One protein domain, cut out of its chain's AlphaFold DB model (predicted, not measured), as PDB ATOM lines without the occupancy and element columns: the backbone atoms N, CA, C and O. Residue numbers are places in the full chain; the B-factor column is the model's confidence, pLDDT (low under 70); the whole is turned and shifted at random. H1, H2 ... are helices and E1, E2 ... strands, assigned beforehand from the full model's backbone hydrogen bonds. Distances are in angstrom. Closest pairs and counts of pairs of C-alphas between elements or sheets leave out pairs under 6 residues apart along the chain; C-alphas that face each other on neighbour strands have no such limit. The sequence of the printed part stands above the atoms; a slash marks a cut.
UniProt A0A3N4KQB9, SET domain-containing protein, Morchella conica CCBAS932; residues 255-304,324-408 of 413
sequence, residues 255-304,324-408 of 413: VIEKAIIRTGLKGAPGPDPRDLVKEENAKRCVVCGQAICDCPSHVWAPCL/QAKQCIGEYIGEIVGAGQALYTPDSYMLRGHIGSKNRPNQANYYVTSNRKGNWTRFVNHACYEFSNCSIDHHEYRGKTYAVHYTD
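What this domain is: This is residues 255 to 304 and 324 to 408 of the 413 residues of the protein "SET domain-containing protein" of Morchella conica CCBAS932 (UniProt A0A3N4KQB9). With little regular structure, two small three-stranded antiparallel sheets, E1-E6-E5 and E2-E4-E3, are joined where E1 runs on into E2; long loops, among them residues 255 to 304, surround them. The printed part has 135 residues, 46 in named elements, mostly strand: E1 E2 H1 E3 E4 H2 E5 E6 along the chain. It is compact, radius of gyration of the C-alphas 15.0 A, spanning 42 by 38 by 30 A.

Where its parts are: E1, residues 328 to 331, begins at C-alpha (31.760, -6.423, -37.933). E6, 400 to 407, 21.6 A, ends at C-alpha (35.158, -10.615, -41.950); E5 is 390 to 397, 20.2 A. E2 is 334 to 338, E3 350 to 353, H1 339 to 342, H2 376 to 379; E4, 366 to 374, 15.9 A, bends by 99 degrees at 371.

How they stand to each other: E6 is antiparallel to E5, a hairpin (N 395 and O 402, 2.8 A), and to E1 (N 329 and O 405, 2.9 A). E4 is antiparallel to E3, a hairpin (N 351 and O 368, 2.8 A), and to E2 (N 335 and O 369, 2.8 A). E2, H1, E3 form a split strand-helix-strand unit, E4 between its same-way strands, with a right-handed crossover. The closest C-alphas of E3 and E6, Gly 353 and Ala 403, are 7.3 A apart. H1 is on sheet E2-E4-E3, height 8.5 A; H2 is on both sheets but only grazes E1-E6-E5. Both helices are too short for an O i to N i+4 pair; the O i to N i+3 pair is within range in H2, not in H1.

The domain as a whole: The farthest C-alphas, Lys 266 and Gln 324, are 42.8 A apart. Residues 305 to 323 are cut out, C-alphas 304 and 324 being 12.6 A apart. The link E3 to E4 is long. pLDDT is under 70 in 45 residues, among them 276 to 302.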
ATOM      1  N   VAL A 255      15.891 -17.593 -29.379       77.38
ATOM      2  CA  VAL A 255      16.613 -16.487 -30.007       77.38
ATOM      3  C   VAL A 255      16.573 -15.270 -29.098       77.38
ATOM      4  O   VAL A 255      15.507 -14.832 -28.672       77.38
ATOM      5  N   ILE A 256      17.751 -14.728 -28.809       81.25
ATOM      6  CA  ILE A 256      17.946 -13.571 -27.942       81.25
ATOM      7  C   ILE A 256      18.829 -12.540 -28.643       81.25
ATOM      8  O   ILE A 256      19.824 -12.874 -29.280       81.25
ATOM      9  N   GLU A 257      18.490 -11.266 -28.463       76.50
ATOM     10  CA  GLU A 257      19.243 -10.134 -29.028       76.50
ATOM     11  C   GLU A 257      20.231  -9.519 -28.027       76.50
ATOM     12  O   GLU A 257      20.919  -8.542 -28.317       76.50
ATOM     13  N   LYS A 258      20.281 -10.056 -26.803       83.75
ATOM     14  CA  LYS A 258      21.174  -9.606 -25.731       83.75
ATOM     15  C   LYS A 258      21.624 -10.797 -24.907       83.75
ATOM     16  O   LYS A 258      20.802 -11.634 -24.551       83.75
ATOM     17  N   ALA A 259      22.909 -10.837 -24.563       87.12
ATOM     18  CA  ALA A 259      23.441 -11.899 -23.719       87.12
ATOM     19  C   ALA A 259      22.805 -11.871 -22.320       87.12
ATOM     20  O   ALA A 259      22.582 -10.797 -21.752       87.12
ATOM     21  N   ILE A 260      22.554 -13.054 -21.764       89.56
ATOM     22  CA  ILE A 260      21.866 -13.233 -20.480       89.56
ATOM     23  C   ILE A 260      22.854 -13.808 -19.475       89.56
ATOM     24  O   ILE A 260      23.485 -14.825 -19.738       89.56
ATOM     25  N   ILE A 261      22.985 -13.192 -18.302       88.06
ATOM     26  CA  ILE A 261      23.797 -13.765 -17.223       88.06
ATOM     27  C   ILE A 261      23.020 -14.914 -16.599       88.06
ATOM     28  O   ILE A 261      21.880 -14.742 -16.167       88.06
ATOM     29  N   ARG A 262      23.638 -16.091 -16.526       82.31
ATOM     30  CA  ARG A 262      22.999 -17.258 -15.927       82.31
ATOM     31  C   ARG A 262      23.055 -17.164 -14.403       82.31
ATOM     32  O   ARG A 262      23.993 -17.639 -13.769       82.31
ATOM     33  N   THR A 263      22.047 -16.526 -13.816       77.25
ATOM     34  CA  THR A 263      21.909 -16.347 -12.364       77.25
ATOM     35  C   THR A 263      21.395 -17.612 -11.669       77.25
ATOM     36  O   THR A 263      20.715 -18.434 -12.279       77.25
ATOM     37  N   GLY A 264      21.669 -17.756 -10.368       67.12
ATOM     38  CA  GLY A 264      21.053 -18.795  -9.524       67.12
ATOM     39  C   GLY A 264      21.759 -20.156  -9.504       67.12
ATOM     40  O   GLY A 264      21.262 -21.089  -8.880       67.12
ATOM     41  N   LEU A 265      22.925 -20.282 -10.142       65.75
ATOM     42  CA  LEU A 265      23.771 -21.476 -10.066       65.75
ATOM     43  C   LEU A 265      25.015 -21.209  -9.213       65.75
ATOM     44  O   LEU A 265      25.526 -20.091  -9.161       65.75
ATOM     45  N   LYS A 266      25.525 -22.244  -8.533       62.12
ATOM     46  CA  LYS A 266      26.774 -22.147  -7.764       62.12
ATOM     47  C   LYS A 266      27.923 -21.812  -8.726       62.12
ATOM     48  O   LYS A 266      28.214 -22.598  -9.622       62.12
ATOM     49  N   GLY A 267      28.558 -20.653  -8.540       64.25
ATOM     50  CA  GLY A 267      29.593 -20.141  -9.451       64.25
ATOM     51  C   GLY A 267      29.070 -19.274 -10.603       64.25
ATOM     52  O   GLY A 267      29.840 -18.970 -11.515       64.25
ATOM     53  N   ALA A 268      27.793 -18.869 -10.571       66.62
ATOM     54  CA  ALA A 268      27.283 -17.818 -11.444       66.62
ATOM     55  C   ALA A 268      28.110 -16.530 -11.266       66.62
ATOM     56  O   ALA A 268      28.498 -16.211 -10.135       66.62
ATOM     57  N   PRO A 269      28.382 -15.779 -12.347       64.75
ATOM     58  CA  PRO A 269      28.988 -14.463 -12.213       64.75
ATOM     59  C   PRO A 269      28.061 -13.572 -11.376       64.75
ATOM     60  O   PRO A 269      26.842 -13.643 -11.534       64.75
ATOM     61  N   GLY A 270      28.626 -12.768 -10.473       74.69
ATOM     62  CA  GLY A 270      27.866 -11.757  -9.734       74.69
ATOM     63  C   GLY A 270      27.473 -10.596 -10.662       74.69
ATOM     64  O   GLY A 270      26.493 -10.716 -11.392       74.69
ATOM     65  N   PRO A 271      28.215  -9.471 -10.661       79.69
ATOM     66  CA  PRO A 271      28.081  -8.451 -11.705       79.69
ATOM     67  C   PRO A 271      28.435  -9.017 -13.095       79.69
ATOM     68  O   PRO A 271      29.071 -10.070 -13.192       79.69
ATOM     69  N   ASP A 272      28.016  -8.328 -14.167       81.81
ATOM     70  CA  ASP A 272      28.293  -8.750 -15.547       81.81
ATOM     71  C   ASP A 272      29.810  -8.894 -15.720       81.81
ATOM     72  O   ASP A 272      30.530  -7.903 -15.630       81.81
ATOM     73  N   PRO A 273      30.337 -10.104 -15.969       79.56
ATOM     74  CA  PRO A 273      31.776 -10.306 -16.044       79.56
ATOM     75  C   PRO A 273      32.360  -9.698 -17.322       79.56
ATOM     76  O   PRO A 273      33.557  -9.792 -17.550       79.56
ATOM     77  N   ARG A 274      31.539  -9.104 -18.190       79.06
ATOM     78  CA  ARG A 274      32.014  -8.282 -19.300       79.06
ATOM     79  C   ARG A 274      32.330  -6.864 -18.870       79.06
ATOM     80  O   ARG A 274      33.071  -6.217 -19.602       79.06
ATOM     81  N   ASP A 275      31.760  -6.387 -17.760       77.50
ATOM     82  CA  ASP A 275      32.019  -5.047 -17.247       77.50
ATOM     83  C   ASP A 275      33.521  -4.900 -17.008       77.50
ATOM     84  O   ASP A 275      34.131  -5.586 -16.184       77.50
ATOM     85  N   LEU A 276      34.120  -3.984 -17.757       67.75
ATOM     86  CA  LEU A 276      35.430  -3.460 -17.456       67.75
ATOM     87  C   LEU A 276      35.270  -2.733 -16.127       67.75
ATOM     88  O   LEU A 276      34.608  -1.694 -16.033       67.75
ATOM     89  N   VAL A 277      35.852  -3.307 -15.073       57.53
ATOM     90  CA  VAL A 277      36.055  -2.594 -13.811       57.53
ATOM     91  C   VAL A 277      36.716  -1.255 -14.155       57.53
ATOM     92  O   VAL A 277      37.419  -1.169 -15.163       57.53
ATOM     93  N   LYS A 278      36.481  -0.209 -13.350       52.25
ATOM     94  CA  LYS A 278      37.159   1.101 -13.431       52.25
ATOM     95  C   LYS A 278      38.681   0.974 -13.216       52.25
ATOM     96  O   LYS A 278      39.248   1.615 -12.341       52.25
ATOM     97  N   GLU A 279      39.350   0.104 -13.953       52.69
ATOM     98  CA  GLU A 279      40.780   0.141 -14.125       52.69
ATOM     99  C   GLU A 279      41.081   1.437 -14.873       52.69
ATOM    100  O   GLU A 279      40.430   1.767 -15.868       52.69
ATOM    101  N   GLU A 280      42.089   2.167 -14.407       49.91
ATOM    102  CA  GLU A 280      42.600   3.397 -15.031       49.91
ATOM    103  C   GLU A 280      43.020   3.195 -16.506       49.91
ATOM    104  O   GLU A 280      43.280   4.160 -17.220       49.91
ATOM    105  N   ASN A 281      43.016   1.942 -16.981       50.38
ATOM    106  CA  ASN A 281      43.337   1.500 -18.334       50.38
ATOM    107  C   ASN A 281      42.132   1.009 -19.157       50.38
ATOM    108  O   ASN A 281      42.358   0.339 -20.167       50.38
ATOM    109  N   ALA A 282      40.881   1.296 -18.761       55.44
ATOM    110  CA  ALA A 282      39.698   0.975 -19.572       55.44
ATOM    111  C   ALA A 282      39.952   1.394 -21.027       55.44
ATOM    112  O   ALA A 282      40.176   2.583 -21.305       55.44
ATOM    113  N   LYS A 283      40.033   0.426 -21.956       57.91
ATOM    114  CA  LYS A 283      40.495   0.767 -23.296       57.91
ATOM    115  C   LYS A 283      39.459   1.661 -23.949       57.91
ATOM    116  O   LYS A 283      38.248   1.569 -23.752       57.91
ATOM    117  N   ARG A 284      39.991   2.572 -24.742       65.81
ATOM    118  CA  ARG A 284      39.235   3.516 -25.544       65.81
ATOM    119  C   ARG A 284      38.308   2.756 -26.498       65.81
ATOM    120  O   ARG A 284      38.745   1.816 -27.157       65.81
ATOM    121  N   CYS A 285      37.051   3.185 -26.590       63.97
ATOM    122  CA  CYS A 285      36.057   2.658 -27.518       63.97
ATOM    123  C   CYS A 285      36.642   2.568 -28.931       63.97
ATOM    124  O   CYS A 285      37.182   3.548 -29.437       63.97
ATOM    125  N   VAL A 286      36.487   1.421 -29.596       60.06
ATOM    126  CA  VAL A 286      37.032   1.203 -30.949       60.06
ATOM    127  C   VAL A 286      36.456   2.164 -32.003       60.06
ATOM    128  O   VAL A 286      37.073   2.387 -33.037       60.06
ATOM    129  N   VAL A 287      35.287   2.755 -31.734       61.16
ATOM    130  CA  VAL A 287      34.594   3.667 -32.656       61.16
ATOM    131  C   VAL A 287      35.121   5.094 -32.553       61.16
ATOM    132  O   VAL A 287      35.483   5.691 -33.558       61.16
ATOM    133  N   CYS A 288      35.141   5.660 -31.343       65.94
ATOM    134  CA  CYS A 288      35.467   7.076 -31.128       65.94
ATOM    135  C   CYS A 288      36.752   7.315 -30.335       65.94
ATOM    136  O   CYS A 288      37.148   8.459 -30.130       65.94
ATOM    137  N   GLY A 289      37.385   6.261 -29.827       65.75
ATOM    138  CA  GLY A 289      38.586   6.378 -29.020       65.75
ATOM    139  C   GLY A 289      38.363   6.947 -27.610       65.75
ATOM    140  O   GLY A 289      39.341   7.337 -26.979       65.75
ATOM    141  N   GLN A 290      37.132   7.014 -27.091       68.38
ATOM    142  CA  GLN A 290      36.846   7.488 -25.725       68.38
ATOM    143  C   GLN A 290      36.647   6.318 -24.757       68.38
ATOM    144  O   GLN A 290      36.052   5.314 -25.134       68.38
ATOM    145  N   ALA A 291      37.114   6.433 -23.512       64.69
ATOM    146  CA  ALA A 291      36.963   5.369 -22.505       64.69
ATOM    147  C   ALA A 291      35.486   5.094 -22.148       64.69
ATOM    148  O   ALA A 291      35.099   3.958 -21.887       64.69
ATOM    149  N   ILE A 292      34.647   6.133 -22.189       65.62
ATOM    150  CA  ILE A 292      33.196   6.063 -22.000       65.62
ATOM    151  C   ILE A 292      32.561   6.884 -23.125       65.62
ATOM    152  O   ILE A 292      32.953   8.028 -23.347       65.62
ATOM    153  N   CYS A 293      31.617   6.305 -23.867       63.88
ATOM    154  CA  CYS A 293      30.945   6.990 -24.970       63.88
ATOM    155  C   CYS A 293      29.523   6.474 -25.200       63.88
ATOM    156  O   CYS A 293      29.255   5.288 -25.003       63.88
ATOM    157  N   ASP A 294      28.683   7.325 -25.784       60.56
ATOM    158  CA  ASP A 294      27.357   6.969 -26.302       60.56
ATOM    159  C   ASP A 294      27.364   6.751 -27.816       60.56
ATOM    160  O   ASP A 294      26.352   6.973 -28.483       60.56
ATOM    161  N   CYS A 295      28.495   6.307 -28.384       63.06
ATOM    162  CA  CYS A 295      28.537   5.957 -29.800       63.06
ATOM    163  C   CYS A 295      27.333   5.075 -30.143       63.06
ATOM    164  O   CYS A 295      26.971   4.205 -29.344       63.06
ATOM    165  N   PRO A 296      26.668   5.308 -31.279       53.47
ATOM    166  CA  PRO A 296      25.618   4.417 -31.717       53.47
ATOM    167  C   PRO A 296      26.235   3.027 -31.920       53.47
ATOM    168  O   PRO A 296      27.304   2.918 -32.522       53.47
ATOM    169  N   SER A 297      25.567   1.951 -31.492       54.78
ATOM    170  CA  SER A 297      26.014   0.567 -31.762       54.78
ATOM    171  C   SER A 297      25.956   0.202 -33.254       54.78
ATOM    172  O   SER A 297      26.071  -0.962 -33.612       54.78
ATOM    173  N   HIS A 298      25.802   1.197 -34.134       43.25
ATOM    174  CA  HIS A 298      25.719   1.109 -35.589       43.25
ATOM    175  C   HIS A 298      26.986   0.536 -36.242       43.25
ATOM    176  O   HIS A 298      26.997   0.319 -37.449       43.25
ATOM    177  N   VAL A 299      28.037   0.239 -35.467       48.50
ATOM    178  CA  VAL A 299      29.123  -0.657 -35.904       48.50
ATOM    179  C   VAL A 299      28.579  -2.049 -36.247       48.50
ATOM    180  O   VAL A 299      29.169  -2.768 -37.045       48.50
ATOM    181  N   TRP A 300      27.431  -2.415 -35.678       60.88
ATOM    182  CA  TRP A 300      26.691  -3.640 -35.951       60.88
ATOM    183  C   TRP A 300      25.607  -3.362 -36.988       60.88
ATOM    184  O   TRP A 300      24.415  -3.503 -36.714       60.88
ATOM    185  N   ALA A 301      26.005  -2.894 -38.174       55.31
ATOM    186  CA  ALA A 301      25.068  -2.864 -39.288       55.31
ATOM    187  C   ALA A 301      24.473  -4.278 -39.426       55.31
ATOM    188  O   ALA A 301      25.256  -5.230 -39.503       55.31
ATOM    189  N   PRO A 302      23.136  -4.437 -39.402       63.41
ATOM    190  CA  PRO A 302      22.508  -5.747 -39.466       63.41
ATOM    191  C   PRO A 302      23.020  -6.475 -40.705       63.41
ATOM    192  O   PRO A 302      22.826  -6.028 -41.841       63.41
ATOM    193  N   CYS A 303      23.767  -7.552 -40.482       75.81
ATOM    194  CA  CYS A 303      24.285  -8.344 -41.573       75.81
ATOM    195  C   CYS A 303      23.147  -9.219 -42.079       75.81
ATOM    196  O   CYS A 303      22.700 -10.121 -41.373       75.81
ATOM    197  N   LEU A 304      22.671  -8.976 -43.298       75.44
ATOM    198  CA  LEU A 304      21.675  -9.858 -43.892       75.44
ATOM    199  C   LEU A 304      22.328 -11.207 -44.167       75.44
ATOM    200  O   LEU A 304      23.217 -11.332 -45.015       75.44
ATOM    201  N   GLN A 324      31.846  -6.013 -46.496       83.19
ATOM    202  CA  GLN A 324      33.190  -5.478 -46.684       83.19
ATOM    203  C   GLN A 324      34.191  -6.243 -45.815       83.19
ATOM    204  O   GLN A 324      33.841  -6.732 -44.746       83.19
ATOM    205  N   ALA A 325      35.449  -6.338 -46.248       84.00
ATOM    206  CA  ALA A 325      36.508  -6.901 -45.414       84.00
ATOM    207  C   ALA A 325      36.705  -6.055 -44.144       84.00
ATOM    208  O   ALA A 325      36.675  -4.824 -44.214       84.00
ATOM    209  N   LYS A 326      36.983  -6.709 -43.010       81.88
ATOM    210  CA  LYS A 326      37.090  -6.096 -41.671       81.88
ATOM    211  C   LYS A 326      35.794  -5.473 -41.157       81.88
ATOM    212  O   LYS A 326      35.829  -4.646 -40.246       81.88
ATOM    213  N   GLN A 327      34.658  -5.851 -41.725       83.12
ATOM    214  CA  GLN A 327      33.361  -5.418 -41.235       83.12
ATOM    215  C   GLN A 327      32.929  -6.324 -40.082       83.12
ATOM    216  O   GLN A 327      33.006  -7.549 -40.182       83.12
ATOM    217  N   CYS A 328      32.459  -5.713 -38.996       83.75
ATOM    218  CA  CYS A 328      31.760  -6.423 -37.933       83.75
ATOM    219  C   CYS A 328      30.446  -6.977 -38.490       83.75
ATOM    220  O   CYS A 328      29.632  -6.211 -39.008       83.75
ATOM    221  N   ILE A 329      30.223  -8.282 -38.352       84.75
ATOM    222  CA  ILE A 329      28.993  -8.924 -38.831       84.75
ATOM    223  C   ILE A 329      27.996  -9.197 -37.705       84.75
ATOM    224  O   ILE A 329      26.799  -9.147 -37.961       84.75
ATOM    225  N   GLY A 330      28.451  -9.410 -36.464       84.75
ATOM    226  CA  GLY A 330      27.564  -9.584 -35.309       84.75
ATOM    227  C   GLY A 330      28.281 -10.001 -34.021       84.75
ATOM    228  O   GLY A 330      29.368 -10.574 -34.062       84.75
ATOM    229  N   GLU A 331      27.667  -9.718 -32.870       87.25
ATOM    230  CA  GLU A 331      28.114 -10.221 -31.563       87.25
ATOM    231  C   GLU A 331      27.783 -11.713 -31.423       87.25
ATOM    232  O   GLU A 331      26.688 -12.144 -31.786       87.25
ATOM    233  N   TYR A 332      28.704 -12.481 -30.838       91.06
ATOM    234  CA  TYR A 332      28.433 -13.832 -30.369       91.06
ATOM    235  C   TYR A 332      27.614 -13.804 -29.077       91.06
ATOM    236  O   TYR A 332      28.156 -13.628 -27.983       91.06
ATOM    237  N   ILE A 333      26.296 -13.963 -29.212       89.69
ATOM    238  CA  ILE A 333      25.343 -13.822 -28.107       89.69
ATOM    239  C   ILE A 333      24.965 -15.188 -27.536       89.69
ATOM    240  O   ILE A 333      24.670 -16.132 -28.268       89.69
ATOM    241  N   GLY A 334      24.904 -15.262 -26.206       91.50
ATOM    242  CA  GLY A 334      24.401 -16.428 -25.498       91.50
ATOM    243  C   GLY A 334      24.215 -16.203 -24.002       91.50
ATOM    244  O   GLY A 334      24.144 -15.069 -23.520       91.50
ATOM    245  N   GLU A 335      24.146 -17.297 -23.255       91.56
ATOM    246  CA  GLU A 335      24.166 -17.279 -21.797       91.56
ATOM    247  C   GLU A 335      25.604 -17.117 -21.290       91.56
ATOM    248  O   GLU A 335      26.506 -17.866 -21.671       91.56
ATOM    249  N   ILE A 336      25.826 -16.158 -20.396       90.31
ATOM    250  CA  ILE A 336      27.113 -15.923 -19.746       90.31
ATOM    251  C   ILE A 336      27.203 -16.802 -18.503       90.31
ATOM    252  O   ILE A 336      26.371 -16.702 -17.595       90.31
ATOM    253  N   VAL A 337      28.237 -17.635 -18.453       88.31
ATOM    254  CA  VAL A 337      28.522 -18.555 -17.349       88.31
ATOM    255  C   VAL A 337      29.900 -18.277 -16.753       88.31
ATOM    256  O   VAL A 337      30.833 -17.875 -17.450       88.31
ATOM    257  N   GLY A 338      30.038 -18.478 -15.444       83.12
ATOM    258  CA  GLY A 338      31.316 -18.310 -14.754       83.12
ATOM    259  C   GLY A 338      32.323 -19.396 -15.142       83.12
ATOM    260  O   GLY A 338      31.943 -20.520 -15.481       83.12
ATOM    261  N   ALA A 339      33.619 -19.089 -15.053       78.50
ATOM    262  CA  ALA A 339      34.679 -20.012 -15.465       78.50
ATOM    263  C   ALA A 339      34.654 -21.364 -14.731       78.50
ATOM    264  O   ALA A 339      34.873 -22.406 -15.343       78.50
ATOM    265  N   GLY A 340      34.319 -21.361 -13.436       74.94
ATOM    266  CA  GLY A 340      34.175 -22.594 -12.659       74.94
ATOM    267  C   GLY A 340      33.026 -23.478 -13.149       74.94
ATOM    268  O   GLY A 340      33.144 -24.694 -13.122       74.94
ATOM    269  N   GLN A 341      31.938 -22.886 -13.646       72.81
ATOM    270  CA  GLN A 341      30.773 -23.628 -14.129       72.81
ATOM    271  C   GLN A 341      31.023 -24.273 -15.499       72.81
ATOM    272  O   GLN A 341      30.593 -25.403 -15.734       72.81
ATOM    273  N   ALA A 342      31.741 -23.576 -16.382       72.25
ATOM    274  CA  ALA A 342      32.077 -24.062 -17.719       72.25
ATOM    275  C   ALA A 342      32.839 -25.401 -17.702       72.25
ATOM    276  O   ALA A 342      32.670 -26.219 -18.601       72.25
ATOM    277  N   LEU A 343      33.624 -25.666 -16.652       69.31
ATOM    278  CA  LEU A 343      34.366 -26.922 -16.494       69.31
ATOM    279  C   LEU A 343      33.466 -28.154 -16.313       69.31
ATOM    280  O   LEU A 343      33.886 -29.263 -16.627       69.31
ATOM    281  N   TYR A 344      32.242 -27.976 -15.808       70.69
ATOM    282  CA  TYR A 344      31.341 -29.084 -15.467       70.69
ATOM    283  C   TYR A 344      30.267 -29.352 -16.521       70.69
ATOM    284  O   TYR A 344      29.526 -30.324 -16.406       70.69
ATOM    285  N   THR A 345      30.137 -28.489 -17.528       68.75
ATOM    286  CA  THR A 345      29.135 -28.639 -18.589       68.75
ATOM    287  C   THR A 345      29.846 -28.596 -19.933       68.75
ATOM    288  O   THR A 345      30.031 -27.506 -20.454       68.75
ATOM    289  N   PRO A 346      30.287 -29.729 -20.507       70.69
ATOM    290  CA  PRO A 346      30.869 -29.713 -21.842       70.69
ATOM    291  C   PRO A 346      29.838 -29.164 -22.834       70.69
ATOM    292  O   PRO A 346      28.727 -29.681 -22.942       70.69
ATOM    293  N   ASP A 347      30.205 -28.095 -23.530       82.75
ATOM    294  CA  ASP A 347      29.346 -27.416 -24.489       82.75
ATOM    295  C   ASP A 347      30.174 -27.032 -25.714       82.75
ATOM    296  O   ASP A 347      31.139 -26.273 -25.614       82.75
ATOM    297  N   SER A 348      29.805 -27.570 -26.875       82.69
ATOM    298  CA  SER A 348      30.480 -27.284 -28.143       82.69
ATOM    299  C   SER A 348      30.288 -25.839 -28.610       82.69
ATOM    300  O   SER A 348      31.040 -25.375 -29.458       82.69
ATOM    301  N   TYR A 349      29.301 -25.129 -28.058       85.25
ATOM    302  CA  TYR A 349      28.997 -23.729 -28.354       85.25
ATOM    303  C   TYR A 349      29.562 -22.769 -27.303       85.25
ATOM    304  O   TYR A 349      29.128 -21.622 -27.216       85.25
ATOM    305  N   MET A 350      30.493 -23.221 -26.458       89.38
ATOM    306  CA  MET A 350      31.132 -22.331 -25.498       89.38
ATOM    307  C   MET A 350      32.269 -21.534 -26.128       89.38
ATOM    308  O   MET A 350      33.281 -22.079 -26.566       89.38
ATOM    309  N   LEU A 351      32.133 -20.215 -26.060       89.12
ATOM    310  CA  LEU A 351      33.162 -19.258 -26.417       89.12
ATOM    311  C   LEU A 351      33.784 -18.653 -25.156       89.12
ATOM    312  O   LEU A 351      33.086 -18.265 -24.218       89.12
ATOM    313  N   ARG A 352      35.117 -18.564 -25.126       87.38
ATOM    314  CA  ARG A 352      35.858 -17.974 -24.003       87.38
ATOM    315  C   ARG A 352      35.689 -16.456 -23.979       87.38
ATOM    316  O   ARG A 352      35.847 -15.792 -25.000       87.38
ATOM    317  N   GLY A 353      35.415 -15.910 -22.799       79.00
ATOM    318  CA  GLY A 353      35.424 -14.481 -22.515       79.00
ATOM    319  C   GLY A 353      36.700 -14.061 -21.790       79.00
ATOM    320  O   GLY A 353      37.012 -14.588 -20.717       79.00
ATOM    321  N   HIS A 354      37.435 -13.101 -22.355       70.44
ATOM    322  CA  HIS A 354      38.638 -12.539 -21.740       70.44
ATOM    323  C   HIS A 354      38.408 -11.078 -21.342       70.44
ATOM    324  O   HIS A 354      37.955 -10.276 -22.152       70.44
ATOM    325  N   ILE A 355      38.770 -10.720 -20.107       60.16
ATOM    326  CA  ILE A 355      38.837  -9.322 -19.662       60.16
ATOM    327  C   ILE A 355      40.316  -8.935 -19.579       60.16
ATOM    328  O   ILE A 355      41.098  -9.613 -18.913       60.16
ATOM    329  N   GLY A 356      40.701  -7.848 -20.245       51.59
ATOM    330  CA  GLY A 356      41.775  -6.968 -19.775       51.59
ATOM    331  C   GLY A 356      43.239  -7.431 -19.811       51.59
ATOM    332  O   GLY A 356      44.101  -6.578 -19.641       51.59
ATOM    333  N   SER A 357      43.613  -8.690 -20.074       44.41
ATOM    334  CA  SER A 357      45.044  -9.052 -19.999       44.41
ATOM    335  C   SER A 357      45.501 -10.122 -20.985       44.41
ATOM    336  O   SER A 357      45.272 -11.317 -20.801       44.41
ATOM    337  N   LYS A 358      46.297  -9.691 -21.976       49.34
ATOM    338  CA  LYS A 358      47.138 -10.564 -22.818       49.34
ATOM    339  C   LYS A 358      48.141 -11.401 -21.999       49.34
ATOM    340  O   LYS A 358      48.761 -12.300 -22.552       49.34
ATOM    341  N   ASN A 359      48.290 -11.134 -20.695       42.91
ATOM    342  CA  ASN A 359      49.287 -11.770 -19.832       42.91
ATOM    343  C   ASN A 359      48.778 -13.054 -19.153       42.91
ATOM    344  O   ASN A 359      49.565 -13.749 -18.514       42.91
ATOM    345  N   ARG A 360      47.487 -13.404 -19.282       53.06
ATOM    346  CA  ARG A 360      46.943 -14.708 -18.847       53.06
ATOM    347  C   ARG A 360      46.037 -15.333 -19.919       53.06
ATOM    348  O   ARG A 360      44.857 -15.560 -19.664       53.06
ATOM    349  N   PRO A 361      46.577 -15.668 -21.105       52.22
ATOM    350  CA  PRO A 361      45.791 -16.214 -22.220       52.22
ATOM    351  C   PRO A 361      45.071 -17.533 -21.877       52.22
ATOM    352  O   PRO A 361      44.087 -17.893 -22.517       52.22
ATOM    353  N   ASN A 362      45.516 -18.235 -20.830       55.94
ATOM    354  CA  ASN A 362      44.982 -19.538 -20.436       55.94
ATOM    355  C   ASN A 362      43.866 -19.488 -19.377       55.94
ATOM    356  O   ASN A 362      43.347 -20.542 -19.019       55.94
ATOM    357  N   GLN A 363      43.475 -18.309 -18.878       62.78
ATOM    358  CA  GLN A 363      42.372 -18.171 -17.918       62.78
ATOM    359  C   GLN A 363      41.265 -17.295 -18.513       62.78
ATOM    360  O   GLN A 363      41.420 -16.086 -18.671       62.78
ATOM    361  N   ALA A 364      40.145 -17.924 -18.874       67.25
ATOM    362  CA  ALA A 364      38.916 -17.209 -19.194       67.25
ATOM    363  C   ALA A 364      38.237 -16.783 -17.884       67.25
ATOM    364  O   ALA A 364      38.162 -17.579 -16.948       67.25
ATOM    365  N   ASN A 365      37.741 -15.546 -17.817       77.38
ATOM    366  CA  ASN A 365      37.022 -15.046 -16.635       77.38
ATOM    367  C   ASN A 365      35.550 -15.482 -16.655       77.38
ATOM    368  O   ASN A 365      34.926 -15.685 -15.614       77.38
ATOM    369  N   TYR A 366      35.011 -15.665 -17.856       85.88
ATOM    370  CA  TYR A 366      33.666 -16.153 -18.117       85.88
ATOM    371  C   TYR A 366      33.640 -16.884 -19.460       85.88
ATOM    372  O   TYR A 366      34.597 -16.842 -20.235       85.88
ATOM    373  N   TYR A 367      32.527 -17.546 -19.739       88.81
ATOM    374  CA  TYR A 367      32.238 -18.154 -21.029       88.81
ATOM    375  C   TYR A 367      30.865 -17.690 -21.501       88.81
ATOM    376  O   TYR A 367      30.001 -17.368 -20.686       88.81
ATOM    377  N   VAL A 368      30.669 -17.666 -22.813       91.00
ATOM    378  CA  VAL A 368      29.367 -17.455 -23.447       91.00
ATOM    379  C   VAL A 368      28.976 -18.764 -24.110       91.00
ATOM    380  O   VAL A 368      29.711 -19.242 -24.967       91.00
ATOM    381  N   THR A 369      27.850 -19.356 -23.720       91.44
ATOM    382  CA  THR A 369      27.269 -20.505 -24.430       91.44
ATOM    383  C   THR A 369      26.046 -20.073 -25.218       91.44
ATOM    384  O   THR A 369      25.118 -19.494 -24.662       91.44
ATOM    385  N   SER A 370      26.023 -20.401 -26.507       91.12
ATOM    386  CA  SER A 370      24.851 -20.209 -27.365       91.12
ATOM    387  C   SER A 370      24.054 -21.501 -27.585       91.12
ATOM    388  O   SER A 370      23.290 -21.624 -28.537       91.12
ATOM    389  N   ASN A 371      24.228 -22.515 -26.735       87.69
ATOM    390  CA  ASN A 371      23.629 -23.833 -26.959       87.69
ATOM    391  C   ASN A 371      22.095 -23.818 -26.858       87.69
ATOM    392  O   ASN A 371      21.416 -24.393 -27.702       87.69
ATOM    393  N   ARG A 372      21.556 -23.129 -25.844       86.31
ATOM    394  CA  ARG A 372      20.107 -23.035 -25.585       86.31
ATOM    395  C   ARG A 372      19.518 -21.679 -25.919       86.31
ATOM    396  O   ARG A 372      18.359 -21.606 -26.298       86.31
ATOM    397  N   LYS A 373      20.295 -20.613 -25.736       88.31
ATOM    398  CA  LYS A 373      19.878 -19.251 -26.048       88.31
ATOM    399  C   LYS A 373      20.999 -18.544 -26.777       88.31
ATOM    400  O   LYS A 373      22.128 -18.602 -26.301       88.31
ATOM    401  N   GLY A 374      20.712 -17.873 -27.881       88.44
ATOM    402  CA  GLY A 374      21.703 -17.066 -28.590       88.44
ATOM    403  C   GLY A 374      21.114 -16.336 -29.788       88.44
ATOM    404  O   GLY A 374      19.899 -16.262 -29.946       88.44
ATOM    405  N   ASN A 375      21.972 -15.859 -30.681       85.56
ATOM    406  CA  ASN A 375      21.570 -15.382 -32.002       85.56
ATOM    407  C   ASN A 375      22.162 -16.286 -33.101       85.56
ATOM    408  O   ASN A 375      22.693 -17.369 -32.853       85.56
ATOM    409  N   TRP A 376      22.056 -15.852 -34.347       86.62
ATOM    410  CA  TRP A 376      22.507 -16.613 -35.510       86.62
ATOM    411  C   TRP A 376      24.006 -16.871 -35.591       86.62
ATOM    412  O   TRP A 376      24.417 -17.788 -36.302       86.62
ATOM    413  N   THR A 377      24.842 -16.105 -34.886       89.38
ATOM    414  CA  THR A 377      26.296 -16.264 -34.999       89.38
ATOM    415  C   THR A 377      26.756 -17.624 -34.476       89.38
ATOM    416  O   THR A 377      27.829 -18.091 -34.842       89.38
ATOM    417  N   ARG A 378      25.932 -18.318 -33.678       89.38
ATOM    418  CA  ARG A 378      26.188 -19.706 -33.263       89.38
ATOM    419  C   ARG A 378      26.283 -20.699 -34.419       89.38
ATOM    420  O   ARG A 378      26.862 -21.764 -34.247       89.38
ATOM    421  N   PHE A 379      25.663 -20.377 -35.554       89.25
ATOM    422  CA  PHE A 379      25.662 -21.210 -36.753       89.25
ATOM    423  C   PHE A 379      26.855 -20.889 -37.668       89.25
ATOM    424  O   PHE A 379      26.993 -21.478 -38.738       89.25
ATOM    425  N   VAL A 380      27.730 -19.950 -37.282       90.19
ATOM    426  CA  VAL A 380      28.998 -19.727 -37.982       90.19
ATOM    427  C   VAL A 380      29.914 -20.908 -37.680       90.19
ATOM    428  O   VAL A 380      30.438 -21.055 -36.577       90.19
ATOM    429  N   ASN A 381      30.082 -21.771 -38.678       89.62
ATOM    430  CA  ASN A 381      30.889 -22.974 -38.548       89.62
ATOM    431  C   ASN A 381      32.376 -22.658 -38.403       89.62
ATOM    432  O   ASN A 381      32.901 -21.710 -38.986       89.62
ATOM    433  N   HIS A 382      33.073 -23.532 -37.681       88.06
ATOM    434  CA  HIS A 382      34.523 -23.533 -37.677       88.06
ATOM    435  C   HIS A 382      35.064 -23.924 -39.061       88.06
ATOM    436  O   HIS A 382      34.656 -24.929 -39.649       88.06
ATOM    437  N   ALA A 383      36.030 -23.151 -39.545       85.94
ATOM    438  CA  ALA A 383      36.877 -23.498 -40.671       85.94
ATOM    439  C   ALA A 383      38.340 -23.346 -40.242       85.94
ATOM    440  O   ALA A 383      38.684 -22.432 -39.488       85.94
ATOM    441  N   CYS A 384      39.209 -24.241 -40.718       85.25
ATOM    442  CA  CYS A 384      40.647 -24.092 -40.519       85.25
ATOM    443  C   CYS A 384      41.128 -22.771 -41.139       85.25
ATOM    444  O   CYS A 384      40.537 -22.296 -42.107       85.25
ATOM    445  N   TYR A 385      42.211 -22.210 -40.598       75.25
ATOM    446  CA  TYR A 385      42.714 -20.863 -40.909       75.25
ATOM    447  C   TYR A 385      42.757 -20.518 -42.409       75.25
ATOM    448  O   TYR A 385      42.367 -19.422 -42.793       75.25
ATOM    449  N   GLU A 386      43.162 -21.459 -43.261       77.94
ATOM    450  CA  GLU A 386      43.271 -21.261 -44.717       77.94
ATOM    451  C   GLU A 386      41.919 -21.095 -45.433       77.94
ATOM    452  O   GLU A 386      41.863 -20.535 -46.524       77.94
ATOM    453  N   PHE A 387      40.827 -21.552 -44.818       81.81
ATOM    454  CA  PHE A 387      39.470 -21.515 -45.371       81.81
ATOM    455  C   PHE A 387      38.527 -20.606 -44.577       81.81
ATOM    456  O   PHE A 387      37.346 -20.508 -44.913       81.81
ATOM    457  N   SER A 388      39.016 -19.973 -43.506       86.19
ATOM    458  CA  SER A 388      38.203 -19.063 -42.709       86.19
ATOM    459  C   SER A 388      38.100 -17.708 -43.394       86.19
ATOM    460  O   SER A 388      39.103 -17.072 -43.705       86.19
ATOM    461  N   ASN A 389      36.870 -17.253 -43.603       89.31
ATOM    462  CA  ASN A 389      36.567 -15.913 -44.106       89.31
ATOM    463  C   ASN A 389      36.163 -14.943 -42.983       89.31
ATOM    464  O   ASN A 389      35.956 -13.756 -43.244       89.31
ATOM    465  N   CYS A 390      36.046 -15.442 -41.752       89.25
ATOM    466  CA  CYS A 390      35.695 -14.664 -40.576       89.25
ATOM    467  C   CYS A 390      36.580 -15.034 -39.382       89.25
ATOM    468  O   CYS A 390      37.011 -16.179 -39.238       89.25
ATOM    469  N   SER A 391      36.760 -14.085 -38.475       88.44
ATOM    470  CA  SER A 391      37.387 -14.287 -37.173       88.44
ATOM    471  C   SER A 391      36.454 -13.817 -36.060       88.44
ATOM    472  O   SER A 391      35.492 -13.086 -36.301       88.44
ATOM    473  N   ILE A 392      36.713 -14.277 -34.837       87.31
ATOM    474  CA  ILE A 392      36.100 -13.727 -33.629       87.31
ATOM    475  C   ILE A 392      37.181 -12.941 -32.898       87.31
ATOM    476  O   ILE A 392      38.245 -13.493 -32.617       87.31
ATOM    477  N   ASP A 393      36.886 -11.690 -32.563       83.50
ATOM    478  CA  ASP A 393      37.747 -10.841 -31.741       83.50
ATOM    479  C   ASP A 393      36.962 -10.279 -30.544       83.50
ATOM    480  O   ASP A 393      35.728 -10.185 -30.560       83.50
ATOM    481  N   HIS A 394      37.676  -9.919 -29.479       81.50
ATOM    482  CA  HIS A 394      37.102  -9.338 -28.269       81.50
ATOM    483  C   HIS A 394      37.224  -7.816 -28.317       81.50
ATOM    484  O   HIS A 394      38.312  -7.255 -28.194       81.50
ATOM    485  N   HIS A 395      36.088  -7.138 -28.455       77.62
ATOM    486  CA  HIS A 395      36.017  -5.686 -28.552       77.62
ATOM    487  C   HIS A 395      35.474  -5.054 -27.284       77.62
ATOM    488  O   HIS A 395      34.446  -5.464 -26.748       77.62
ATOM    489  N   GLU A 396      36.147  -3.999 -26.844       77.44
ATOM    490  CA  GLU A 396      35.721  -3.189 -25.712       77.44
ATOM    491  C   GLU A 396      34.823  -2.046 -26.197       77.44
ATOM    492  O   GLU A 396      35.190  -1.250 -27.069       77.44
ATOM    493  N   TYR A 397      33.614  -1.982 -25.651       73.38
ATOM    494  CA  TYR A 397      32.590  -1.019 -26.022       73.38
ATOM    495  C   TYR A 397      31.724  -0.675 -24.807       73.38
ATOM    496  O   TYR A 397      31.309  -1.557 -24.069       73.38
ATOM    497  N   ARG A 398      31.461   0.615 -24.558       71.44
ATOM    498  CA  ARG A 398      30.654   1.088 -23.408       71.44
ATOM    499  C   ARG A 398      31.054   0.464 -22.058       71.44
ATOM    500  O   ARG A 398      30.196   0.103 -21.259       71.44
ATOM    501  N   GLY A 399      32.357   0.317 -21.821       71.12
ATOM    502  CA  GLY A 399      32.860  -0.293 -20.590       71.12
ATOM    503  C   GLY A 399      32.601  -1.796 -20.486       71.12
ATOM    504  O   GLY A 399      32.642  -2.322 -19.385       71.12
ATOM    505  N   LYS A 400      32.320  -2.492 -21.593       78.56
ATOM    506  CA  LYS A 400      32.110  -3.942 -21.644       78.56
ATOM    507  C   LYS A 400      32.950  -4.603 -22.728       78.56
ATOM    508  O   LYS A 400      33.135  -4.023 -23.794       78.56
ATOM    509  N   THR A 401      33.388  -5.837 -22.498       80.38
ATOM    510  CA  THR A 401      34.000  -6.671 -23.543       80.38
ATOM    511  C   THR A 401      32.961  -7.551 -24.237       80.38
ATOM    512  O   THR A 401      32.247  -8.323 -23.598       80.38
ATOM    513  N   TYR A 402      32.930  -7.489 -25.564       84.38
ATOM    514  CA  TYR A 402      32.050  -8.258 -26.437       84.38
ATOM    515  C   TYR A 402      32.868  -9.184 -27.327       84.38
ATOM    516  O   TYR A 402      33.896  -8.771 -27.854       84.38
ATOM    517  N   ALA A 403      32.406 -10.415 -27.527       87.81
ATOM    518  CA  ALA A 403      32.967 -11.290 -28.546       87.81
ATOM    519  C   ALA A 403      32.217 -11.057 -29.856       87.81
ATOM    520  O   ALA A 403      30.997 -11.182 -29.896       87.81
ATOM    521  N   VAL A 404      32.927 -10.680 -30.910       86.88
ATOM    522  CA  VAL A 404      32.316 -10.171 -32.137       86.88
ATOM    523  C   VAL A 404      32.946 -10.845 -33.344       86.88
ATOM    524  O   VAL A 404      34.165 -10.981 -33.418       86.88
ATOM    525  N   HIS A 405      32.111 -11.252 -34.294       88.44
ATOM    526  CA  HIS A 405      32.558 -11.764 -35.577       88.44
ATOM    527  C   HIS A 405      32.921 -10.624 -36.533       88.44
ATOM    528  O   HIS A 405      32.145  -9.680 -36.712       88.44
ATOM    529  N   TYR A 406      34.055 -10.770 -37.213       86.69
ATOM    530  CA  TYR A 406      34.505  -9.900 -38.294       86.69
ATOM    531  C   TYR A 406      34.790 -10.706 -39.545       86.69
ATOM    532  O   TYR A 406      35.239 -11.846 -39.462       86.69
ATOM    533  N   THR A 407      34.595 -10.093 -40.705       85.94
ATOM    534  CA  THR A 407      35.158 -10.615 -41.950       85.94
ATOM    535  C   THR A 407      36.663 -10.372 -41.987       85.94
ATOM    536  O   THR A 407      37.141  -9.259 -41.749       85.94
ATOM    537  N   ASP A 408      37.430 -11.398 -42.329       78.44
ATOM    538  CA  ASP A 408      38.876 -11.262 -42.467       78.44
ATOM    539  C   ASP A 408      39.259 -10.716 -43.846       78.44
ATOM    540  O   ASP A 408      38.550 -10.867 -44.839       78.44
TER     541      ASP A 408